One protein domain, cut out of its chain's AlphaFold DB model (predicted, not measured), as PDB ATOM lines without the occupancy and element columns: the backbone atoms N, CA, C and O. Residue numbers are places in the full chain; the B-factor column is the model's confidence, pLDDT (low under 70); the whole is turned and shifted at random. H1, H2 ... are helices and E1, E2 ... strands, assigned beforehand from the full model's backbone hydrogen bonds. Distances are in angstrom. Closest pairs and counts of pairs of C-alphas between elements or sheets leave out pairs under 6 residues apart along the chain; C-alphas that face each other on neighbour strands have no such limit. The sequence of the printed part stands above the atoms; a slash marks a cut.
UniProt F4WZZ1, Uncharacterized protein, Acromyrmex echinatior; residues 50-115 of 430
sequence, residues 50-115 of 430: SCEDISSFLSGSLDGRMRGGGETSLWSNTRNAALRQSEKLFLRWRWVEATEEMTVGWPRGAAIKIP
ATOM      1  N   SER A  50      41.070  13.963  -3.767       87.69
ATOM      2  CA  SER A  50      41.571  12.597  -3.875       87.69
ATOM      3  C   SER A  50      42.658  12.504  -4.952       87.69
ATOM      4  O   SER A  50      42.821  13.389  -5.800       87.69
ATOM      5  N   CYS A  51      43.446  11.429  -4.934       86.12
ATOM      6  CA  CYS A  51      44.435  11.184  -5.986       86.12
ATOM      7  C   CYS A  51      43.777  11.040  -7.366       86.12
ATOM      8  O   CYS A  51      44.333  11.525  -8.354       86.12
ATOM      9  N   GLU A  52      42.577  10.457  -7.403       89.12
ATOM     10  CA  GLU A  52      41.754  10.352  -8.604       89.12
ATOM     11  C   GLU A  52      41.378  11.743  -9.128       89.12
ATOM     12  O   GLU A  52      41.657  12.043 -10.289       89.12
ATOM     13  N   ASP A  53      40.890  12.636  -8.256       88.12
ATOM     14  CA  ASP A  53      40.546  14.021  -8.617       88.12
ATOM     15  C   ASP A  53      41.749  14.772  -9.192       88.12
ATOM     16  O   ASP A  53      41.632  15.501 -10.179       88.12
ATOM     17  N   ILE A  54      42.925  14.598  -8.583       85.00
ATOM     18  CA  ILE A  54      44.161  15.235  -9.046       85.00
ATOM     19  C   ILE A  54      44.553  14.688 -10.421       85.00
ATOM     20  O   ILE A  54      44.915  15.467 -11.303       85.00
ATOM     21  N   SER A  55      44.486  13.371 -10.629       87.44
ATOM     22  CA  SER A  55      44.851  12.763 -11.911       87.44
ATOM     23  C   SER A  55      43.877  13.154 -13.026       87.44
ATOM     24  O   SER A  55      44.309  13.570 -14.103       87.44
ATOM     25  N   SER A  56      42.578  13.155 -12.727       87.06
ATOM     26  CA  SER A  56      41.515  13.636 -13.604       87.06
ATOM     27  C   SER A  56      41.734  15.105 -13.962       87.06
ATOM     28  O   SER A  56      41.750  15.456 -15.142       87.06
ATOM     29  N   PHE A  57      42.032  15.955 -12.976       86.06
ATOM     30  CA  PHE A  57      42.343  17.367 -13.196       86.06
ATOM     31  C   PHE A  57      43.570  17.582 -14.092       86.06
ATOM     32  O   PHE A  57      43.526  18.410 -15.002       86.06
ATOM     33  N   LEU A  58      44.661  16.846 -13.860       85.19
ATOM     34  CA  LEU A  58      45.891  16.947 -14.655       85.19
ATOM     35  C   LEU A  58      45.717  16.408 -16.081       85.19
ATOM     36  O   LEU A  58      46.335  16.921 -17.012       85.19
ATOM     37  N   SER A  59      44.845  15.418 -16.267       87.38
ATOM     38  CA  SER A  59      44.382  14.969 -17.587       87.38
ATOM     39  C   SER A  59      43.509  15.995 -18.302       87.38
ATOM     40  O   SER A  59      43.305  15.894 -19.516       87.38
ATOM     41  N   GLY A  60      43.028  16.992 -17.561       84.69
ATOM     42  CA  GLY A  60      42.117  18.007 -18.045       84.69
ATOM     43  C   GLY A  60      40.645  17.605 -17.970       84.69
ATOM     44  O   GLY A  60      39.803  18.303 -18.522       84.69
ATOM     45  N   SER A  61      40.305  16.515 -17.283       82.94
ATOM     46  CA  SER A  61      38.905  16.164 -17.070       82.94
ATOM     47  C   SER A  61      38.154  17.324 -16.410       82.94
ATOM     48  O   SER A  61      38.657  17.994 -15.498       82.94
ATOM     49  N   LEU A  62      36.951  17.585 -16.921       77.31
ATOM     50  CA  LEU A  62      36.007  18.517 -16.313       77.31
ATOM     51  C   LEU A  62      35.219  17.856 -15.179       77.31
ATOM     52  O   LEU A  62      34.603  18.572 -14.386       77.31
ATOM     53  N   ASP A  63      35.295  16.527 -15.079       77.69
ATOM     54  CA  ASP A  63      34.698  15.767 -13.995       77.69
ATOM     55  C   ASP A  63      35.429  16.084 -12.690       77.69
ATOM     56  O   ASP A  63      36.659  16.139 -12.621       77.69
ATOM     57  N   GLY A  64      34.648  16.367 -11.652       68.88
ATOM     58  CA  GLY A  64      35.162  16.812 -10.364       68.88
ATOM     59  C   GLY A  64      35.070  18.329 -10.190       68.88
ATOM     60  O   GLY A  64      35.799  19.144 -10.780       68.88
ATOM     61  N   ARG A  65      34.173  18.730  -9.287       65.75
ATOM     62  CA  ARG A  65      34.077  20.109  -8.808       65.75
ATOM     63  C   ARG A  65      35.241  20.378  -7.856       65.75
ATOM     64  O   ARG A  65      35.110  20.230  -6.645       65.75
ATOM     65  N   MET A  66      36.386  20.794  -8.394       64.44
ATOM     66  CA  MET A  66      37.482  21.259  -7.546       64.44
ATOM     67  C   MET A  66      37.055  22.506  -6.768       64.44
ATOM     68  O   MET A  66      36.389  23.410  -7.284       64.44
ATOM     69  N   ARG A  67      37.416  22.513  -5.486       68.44
ATOM     70  CA  ARG A  67      36.969  23.482  -4.489       68.44
ATOM     71  C   ARG A  67      37.170  24.929  -4.967       68.44
ATOM     72  O   ARG A  67      38.265  25.309  -5.371       68.44
ATOM     73  N   GLY A  68      36.111  25.741  -4.899       62.41
ATOM     74  CA  GLY A  68      36.172  27.188  -5.168       62.41
ATOM     75  C   GLY A  68      36.310  27.588  -6.642       62.41
ATOM     76  O   GLY A  68      36.590  28.749  -6.938       62.41
ATOM     77  N   GLY A  69      36.121  26.649  -7.570       52.97
ATOM     78  CA  GLY A  69      36.350  26.876  -8.988       52.97
ATOM     79  C   GLY A  69      35.157  27.460  -9.741       52.97
ATOM     80  O   GLY A  69      34.523  26.739 -10.502       52.97
ATOM     81  N   GLY A  70      34.841  28.747  -9.567       67.50
ATOM     82  CA  GLY A  70      34.060  29.453 -10.594       67.50
ATOM     83  C   GLY A  70      34.779  29.386 -11.952       67.50
ATOM     84  O   GLY A  70      35.991  29.156 -11.996       67.50
ATOM     85  N   GLU A  71      34.072  29.607 -13.063       64.50
ATOM     86  CA  GLU A  71      34.652  29.563 -14.422       64.50
ATOM     87  C   GLU A  71      35.879  30.480 -14.584       64.50
ATOM     88  O   GLU A  71      36.775  30.197 -15.375       64.50
ATOM     89  N   THR A  72      35.982  31.523 -13.756       75.56
ATOM     90  CA  THR A  72      37.085  32.494 -13.718       75.56
ATOM     91  C   THR A  72      38.126  32.246 -12.620       75.56
ATOM     92  O   THR A  72      39.018  33.068 -12.411       75.56
ATOM     93  N   SER A  73      38.036  31.135 -11.892       80.94
ATOM     94  CA  SER A  73      38.981  30.809 -10.822       80.94
ATOM     95  C   SER A  73      40.396  30.511 -11.341       80.94
ATOM     96  O   SER A  73      40.618  30.076 -12.471       80.94
ATOM     97  N   LEU A  74      41.397  30.670 -10.472       75.12
ATOM     98  CA  LEU A  74      42.767  30.227 -10.761       75.12
ATOM     99  C   LEU A  74      42.814  28.733 -11.142       75.12
ATOM    100  O   LEU A  74      43.595  28.331 -12.007       75.12
ATOM    101  N   TRP A  75      41.954  27.923 -10.523       76.56
ATOM    102  CA  TRP A  75      41.870  26.486 -10.763       76.56
ATOM    103  C   TRP A  75      41.265  26.148 -12.122       76.56
ATOM    104  O   TRP A  75      41.795  25.267 -12.792       76.56
ATOM    105  N   SER A  76      40.235  26.867 -12.582       78.69
ATOM    106  CA  SER A  76      39.694  26.684 -13.937       78.69
ATOM    107  C   SER A  76      40.709  27.107 -15.000       78.69
ATOM    108  O   SER A  76      40.884  26.403 -15.991       78.69
ATOM    109  N   ASN A  77      41.464  28.186 -14.770       81.25
ATOM    110  CA  ASN A  77      42.551  28.594 -15.664       81.25
ATOM    111  C   ASN A  77      43.675  27.553 -15.722       81.25
ATOM    112  O   ASN A  77      44.125  27.193 -16.810       81.25
ATOM    113  N   THR A  78      44.097  27.038 -14.566       79.12
ATOM    114  CA  THR A  78      45.105  25.970 -14.484       79.12
ATOM    115  C   THR A  78      44.612  24.698 -15.173       79.12
ATOM    116  O   THR A  78      45.352  24.114 -15.961       79.12
ATOM    117  N   ARG A  79      43.346  24.314 -14.966       82.75
ATOM    118  CA  ARG A  79      42.712  23.169 -15.637       82.75
ATOM    119  C   ARG A  79      42.684  23.342 -17.148       82.75
ATOM    120  O   ARG A  79      43.100  22.453 -17.873       82.75
ATOM    121  N   ASN A  80      42.250  24.506 -17.627       85.38
ATOM    122  CA  ASN A  80      42.199  24.819 -19.053       85.38
ATOM    123  C   ASN A  80      43.596  24.843 -19.684       85.38
ATOM    124  O   ASN A  80      43.753  24.514 -20.857       85.38
ATOM    125  N   ALA A  81      44.621  25.249 -18.934       84.38
ATOM    126  CA  ALA A  81      46.001  25.146 -19.385       84.38
ATOM    127  C   ALA A  81      46.446  23.678 -19.464       84.38
ATOM    128  O   ALA A  81      47.002  23.280 -20.486       84.38
ATOM    129  N   ALA A  82      46.151  22.874 -18.438       84.38
ATOM    130  CA  ALA A  82      46.436  21.442 -18.425       84.38
ATOM    131  C   ALA A  82      45.728  20.710 -19.576       84.38
ATOM    132  O   ALA A  82      46.382  19.950 -20.274       84.38
ATOM    133  N   LEU A  83      44.457  21.025 -19.846       86.56
ATOM    134  CA  LEU A  83      43.679  20.545 -20.996       86.56
ATOM    135  C   LEU A  83      44.367  20.829 -22.330       86.56
ATOM    136  O   LEU A  83      44.608  19.929 -23.121       86.56
ATOM    137  N   ARG A  84      44.750  22.086 -22.575       88.88
ATOM    138  CA  ARG A  84      45.428  22.453 -23.830       88.88
ATOM    139  C   ARG A  84      46.760  21.728 -23.986       88.88
ATOM    140  O   ARG A  84      47.143  21.365 -25.096       88.88
ATOM    141  N   GLN A  85      47.488  21.540 -22.885       85.06
ATOM    142  CA  GLN A  85      48.739  20.786 -22.892       85.06
ATOM    143  C   GLN A  85      48.486  19.291 -23.095       85.06
ATOM    144  O   GLN A  85      49.223  18.656 -23.847       85.06
ATOM    145  N   SER A  86      47.442  18.732 -22.480       88.25
ATOM    146  CA  SER A  86      47.080  17.325 -22.607       88.25
ATOM    147  C   SER A  86      46.594  17.004 -24.013       88.25
ATOM    148  O   SER A  86      46.999  15.987 -24.551       88.25
ATOM    149  N   GLU A  87      45.849  17.893 -24.670       89.06
ATOM    150  CA  GLU A  87      45.478  17.769 -26.085       89.06
ATOM    151  C   GLU A  87      46.692  17.890 -27.006       89.06
ATOM    152  O   GLU A  87      46.881  17.075 -27.906       89.06
ATOM    153  N   LYS A  88      47.562  18.876 -26.763       91.44
ATOM    154  CA  LYS A  88      48.718  19.127 -27.631       91.44
ATOM    155  C   LYS A  88      49.782  18.037 -27.542       91.44
ATOM    156  O   LYS A  88      50.402  17.682 -28.543       91.44
ATOM    157  N   LEU A  89      50.046  17.556 -26.333       88.44
ATOM    158  CA  LEU A  89      51.059  16.538 -26.060       88.44
ATOM    159  C   LEU A  89      50.457  15.130 -26.021       88.44
ATOM    160  O   LEU A  89      51.197  14.159 -25.876       88.44
ATOM    161  N   PHE A  90      49.131  15.029 -26.152       91.19
ATOM    162  CA  PHE A  90      48.346  13.817 -25.944       91.19
ATOM    163  C   PHE A  90      48.651  13.137 -24.595       91.19
ATOM    164  O   PHE A  90      48.644  11.915 -24.486       91.19
ATOM    165  N   LEU A  91      48.955  13.923 -23.559       92.25
ATOM    166  CA  LEU A  91      49.281  13.401 -22.231       92.25
ATOM    167  C   LEU A  91      48.009  12.970 -21.502       92.25
ATOM    168  O   LEU A  91      47.039  13.721 -21.425       92.25
ATOM    169  N   ARG A  92      48.028  11.776 -20.916       92.06
ATOM    170  CA  ARG A  92      46.963  11.263 -20.052       92.06
ATOM    171  C   ARG A  92      47.558  10.859 -18.714       92.06
ATOM    172  O   ARG A  92      48.413   9.982 -18.653       92.06
ATOM    173  N   TRP A  93      47.096  11.518 -17.662       94.00
ATOM    174  CA  TRP A  93      47.353  11.167 -16.273       94.00
ATOM    175  C   TRP A  93      46.257  10.210 -15.810       94.00
ATOM    176  O   TRP A  93      45.073  10.529 -15.894       94.00
ATOM    177  N   ARG A  94      46.642   9.032 -15.333       94.38
ATOM    178  CA  ARG A  94      45.715   8.059 -14.756       94.38
ATOM    179  C   ARG A  94      46.241   7.644 -13.395       94.38
ATOM    180  O   ARG A  94      47.383   7.193 -13.292       94.38
ATOM    181  N   TRP A  95      45.409   7.789 -12.377       94.38
ATOM    182  CA  TRP A  95      45.635   7.145 -11.096       94.38
ATOM    183  C   TRP A  95      45.234   5.669 -11.191       94.38
ATOM    184  O   TRP A  95      44.243   5.323 -11.831       94.38
ATOM    185  N   VAL A  96      46.056   4.785 -10.633       95.81
ATOM    186  CA  VAL A  96      45.771   3.352 -10.559       95.81
ATOM    187  C   VAL A  96      45.661   2.997  -9.087       95.81
ATOM    188  O   VAL A  96      46.671   2.865  -8.405       95.81
ATOM    189  N   GLU A  97      44.428   2.861  -8.603       93.50
ATOM    190  CA  GLU A  97      44.140   2.629  -7.184       93.50
ATOM    191  C   GLU A  97      44.770   1.331  -6.666       93.50
ATOM    192  O   GLU A  97      45.385   1.335  -5.608       93.50
ATOM    193  N   ALA A  98      44.736   0.256  -7.462       94.44
ATOM    194  CA  ALA A  98      45.265  -1.057  -7.078       94.44
ATOM    195  C   ALA A  98      46.765  -1.065  -6.735       94.44
ATOM    196  O   ALA A  98      47.220  -1.933  -5.997       94.44
ATOM    197  N   THR A  99      47.539  -0.140  -7.299       93.50
ATOM    198  CA  THR A  99      48.989  -0.052  -7.078       93.50
ATOM    199  C   THR A  99      49.396   1.265  -6.426       93.50
ATOM    200  O   THR A  99      50.584   1.495  -6.228       93.50
ATOM    201  N   GLU A 100      48.435   2.156  -6.161       94.50
ATOM    202  CA  GLU A 100      48.667   3.549  -5.762       94.50
ATOM    203  C   GLU A 100      49.677   4.286  -6.670       94.50
ATOM    204  O   GLU A 100      50.379   5.213  -6.257       94.50
ATOM    205  N   GLU A 101      49.763   3.873  -7.940       95.56
ATOM    206  CA  GLU A 101      50.699   4.442  -8.909       95.56
ATOM    207  C   GLU A 101      50.005   5.517  -9.742       95.56
ATOM    208  O   GLU A 101      48.876   5.363 -10.215       95.56
ATOM    209  N   MET A 102      50.732   6.599 -10.010       94.88
ATOM    210  CA  MET A 102      50.312   7.581 -10.999       94.88
ATOM    211  C   MET A 102      50.966   7.241 -12.335       94.88
ATOM    212  O   MET A 102      52.186   7.184 -12.451       94.88
ATOM    213  N   THR A 103      50.162   7.024 -13.366       96.25
ATOM    214  CA  THR A 103      50.654   6.711 -14.709       96.25
ATOM    215  C   THR A 103      50.496   7.909 -15.631       96.25
ATOM    216  O   THR A 103      49.461   8.576 -15.635       96.25
ATOM    217  N   VAL A 104      51.538   8.196 -16.409       95.12
ATOM    218  CA  VAL A 104      51.534   9.247 -17.432       95.12
ATOM    219  C   VAL A 104      51.756   8.594 -18.783       95.12
ATOM    220  O   VAL A 104      52.850   8.113 -19.076       95.12
ATOM    221  N   GLY A 105      50.705   8.544 -19.594       95.31
ATOM    222  CA  GLY A 105      50.721   7.953 -20.928       95.31
ATOM    223  C   GLY A 105      50.626   8.996 -22.036       95.31
ATOM    224  O   GLY A 105      50.121  10.098 -21.835       95.31
ATOM    225  N   TRP A 106      51.088   8.620 -23.226       94.69
ATOM    226  CA  TRP A 106      50.829   9.320 -24.485       94.69
ATOM    227  C   TRP A 106      50.601   8.278 -25.598       94.69
ATOM    228  O   TRP A 106      51.114   7.166 -25.489       94.69
ATOM    229  N   PRO A 107      49.876   8.586 -26.692       90.38
ATOM    230  CA  PRO A 107      49.361   7.593 -27.642       90.38
ATOM    231  C   PRO A 107      50.426   6.741 -28.325       90.38
ATOM    232  O   PRO A 107      50.134   5.664 -28.823       90.38
ATOM    233  N   ARG A 108      51.655   7.253 -28.407       90.31
ATOM    234  CA  ARG A 108      52.756   6.630 -29.148       90.31
ATOM    235  C   ARG A 108      53.884   6.122 -28.254       90.31
ATOM    236  O   ARG A 108      54.988   5.925 -28.750       90.31
ATOM    237  N   GLY A 109      53.680   5.964 -26.948       91.50
ATOM    238  CA  GLY A 109      54.754   5.450 -26.100       91.50
ATOM    239  C   GLY A 109      54.306   4.773 -24.824       91.50
ATOM    240  O   GLY A 109      53.138   4.792 -24.446       91.50
ATOM    241  N   ALA A 110      55.291   4.141 -24.190       93.81
ATOM    242  CA  ALA A 110      55.104   3.434 -22.939       93.81
ATOM    243  C   ALA A 110      54.658   4.412 -21.850       93.81
ATOM    244  O   ALA A 110      55.297   5.444 -21.635       93.81
ATOM    245  N   ALA A 111      53.574   4.063 -21.159       95.06
ATOM    246  CA  ALA A 111      53.143   4.802 -19.987       95.06
ATOM    247  C   ALA A 111      54.248   4.767 -18.926       95.06
ATOM    248  O   ALA A 111      54.809   3.713 -18.616       95.06
ATOM    249  N   ILE A 112      54.559   5.931 -18.374       95.12
ATOM    250  CA  ILE A 112      55.520   6.060 -17.289       95.12
ATOM    251  C   ILE A 112      54.761   5.859 -15.991       95.12
ATOM    252  O   ILE A 112      53.834   6.610 -15.689       95.12
ATOM    253  N   LYS A 113      55.167   4.846 -15.233       96.81
ATOM    254  CA  LYS A 113      54.680   4.600 -13.880       96.81
ATOM    255  C   LYS A 113      55.460   5.469 -12.904       96.81
ATOM    256  O   LYS A 113      56.689   5.512 -12.957       96.81
ATOM    257  N   ILE A 114      54.741   6.174 -12.047       96.25
ATOM    258  CA  ILE A 114      55.284   7.000 -10.975       96.25
ATOM    259  C   ILE A 114      54.838   6.339  -9.669       96.25
ATOM    260  O   ILE A 114      53.670   6.486  -9.293       96.25
ATOM    261  N   PRO A 115      55.746   5.606  -9.001       95.50
ATOM    262  CA  PRO A 115      55.491   5.025  -7.690       95.50
ATOM    263  C   PRO A 115      55.115   6.096  -6.656       95.50
ATOM    264  O   PRO A 115      55.592   7.241  -6.775       95.50
TER     265      PRO A 115
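AT A GLANCE: This is residues 50 to 115 of the 430 residues of an uncharacterized protein of Acromyrmex echinatior (UniProt F4WZZ1). H1 packs along edge strand E1 of a small antiparallel sheet, and the longer helix H2 runs from a far loop, residues 60 to 73, past H1 back to the sheet. The 66 printed residues include, in order, H1, H2, E1, E2, E3; the class is mixed. The sheet's order E1, E2, E3 is a meander, each strand the antiparallel neighbour of the one before. The whole is compact, radius of gyration of the C-alphas 12.3 A, spanning 35 by 26 by 15 A.

IN THESE COORDINATES: H1, residues 51 to 59, begins at C-alpha 51 (44.435, 11.184, -5.986). H2, residues 74 to 89, is 22.1 A long. E1 is residues 92 to 96, E2 101 to 106 and E3 109 to 114, ending at C-alpha 114 (55.284, 7.000, -10.975).

HOW THE PARTS SIT: H1 is on the sheet, height 6.5 A, over E1 and along the strands; C-alphas 59 and 93 are closest, 5.0 A. H2 touches H1 with residues 79 to 86 alone, closest C-alphas 58 and 82, 5.9 A, at a steep tilt of 62 degrees. H2 only grazes the sheet. Hairpin E1 and E2 has N 94 and O 103 at 2.9 A; hairpin E2 and E3 has N 104 and O 112 at 2.9 A. Every O i to N i+4 pair in H1 and H2 is within hydrogen-bond range.

THE WHOLE: The farthest C-alphas, 68 and 108, are 35.7 A apart. The printed part has no cut; the link H1 to H2 is long. Residues 64 to 71 have pLDDT under 70.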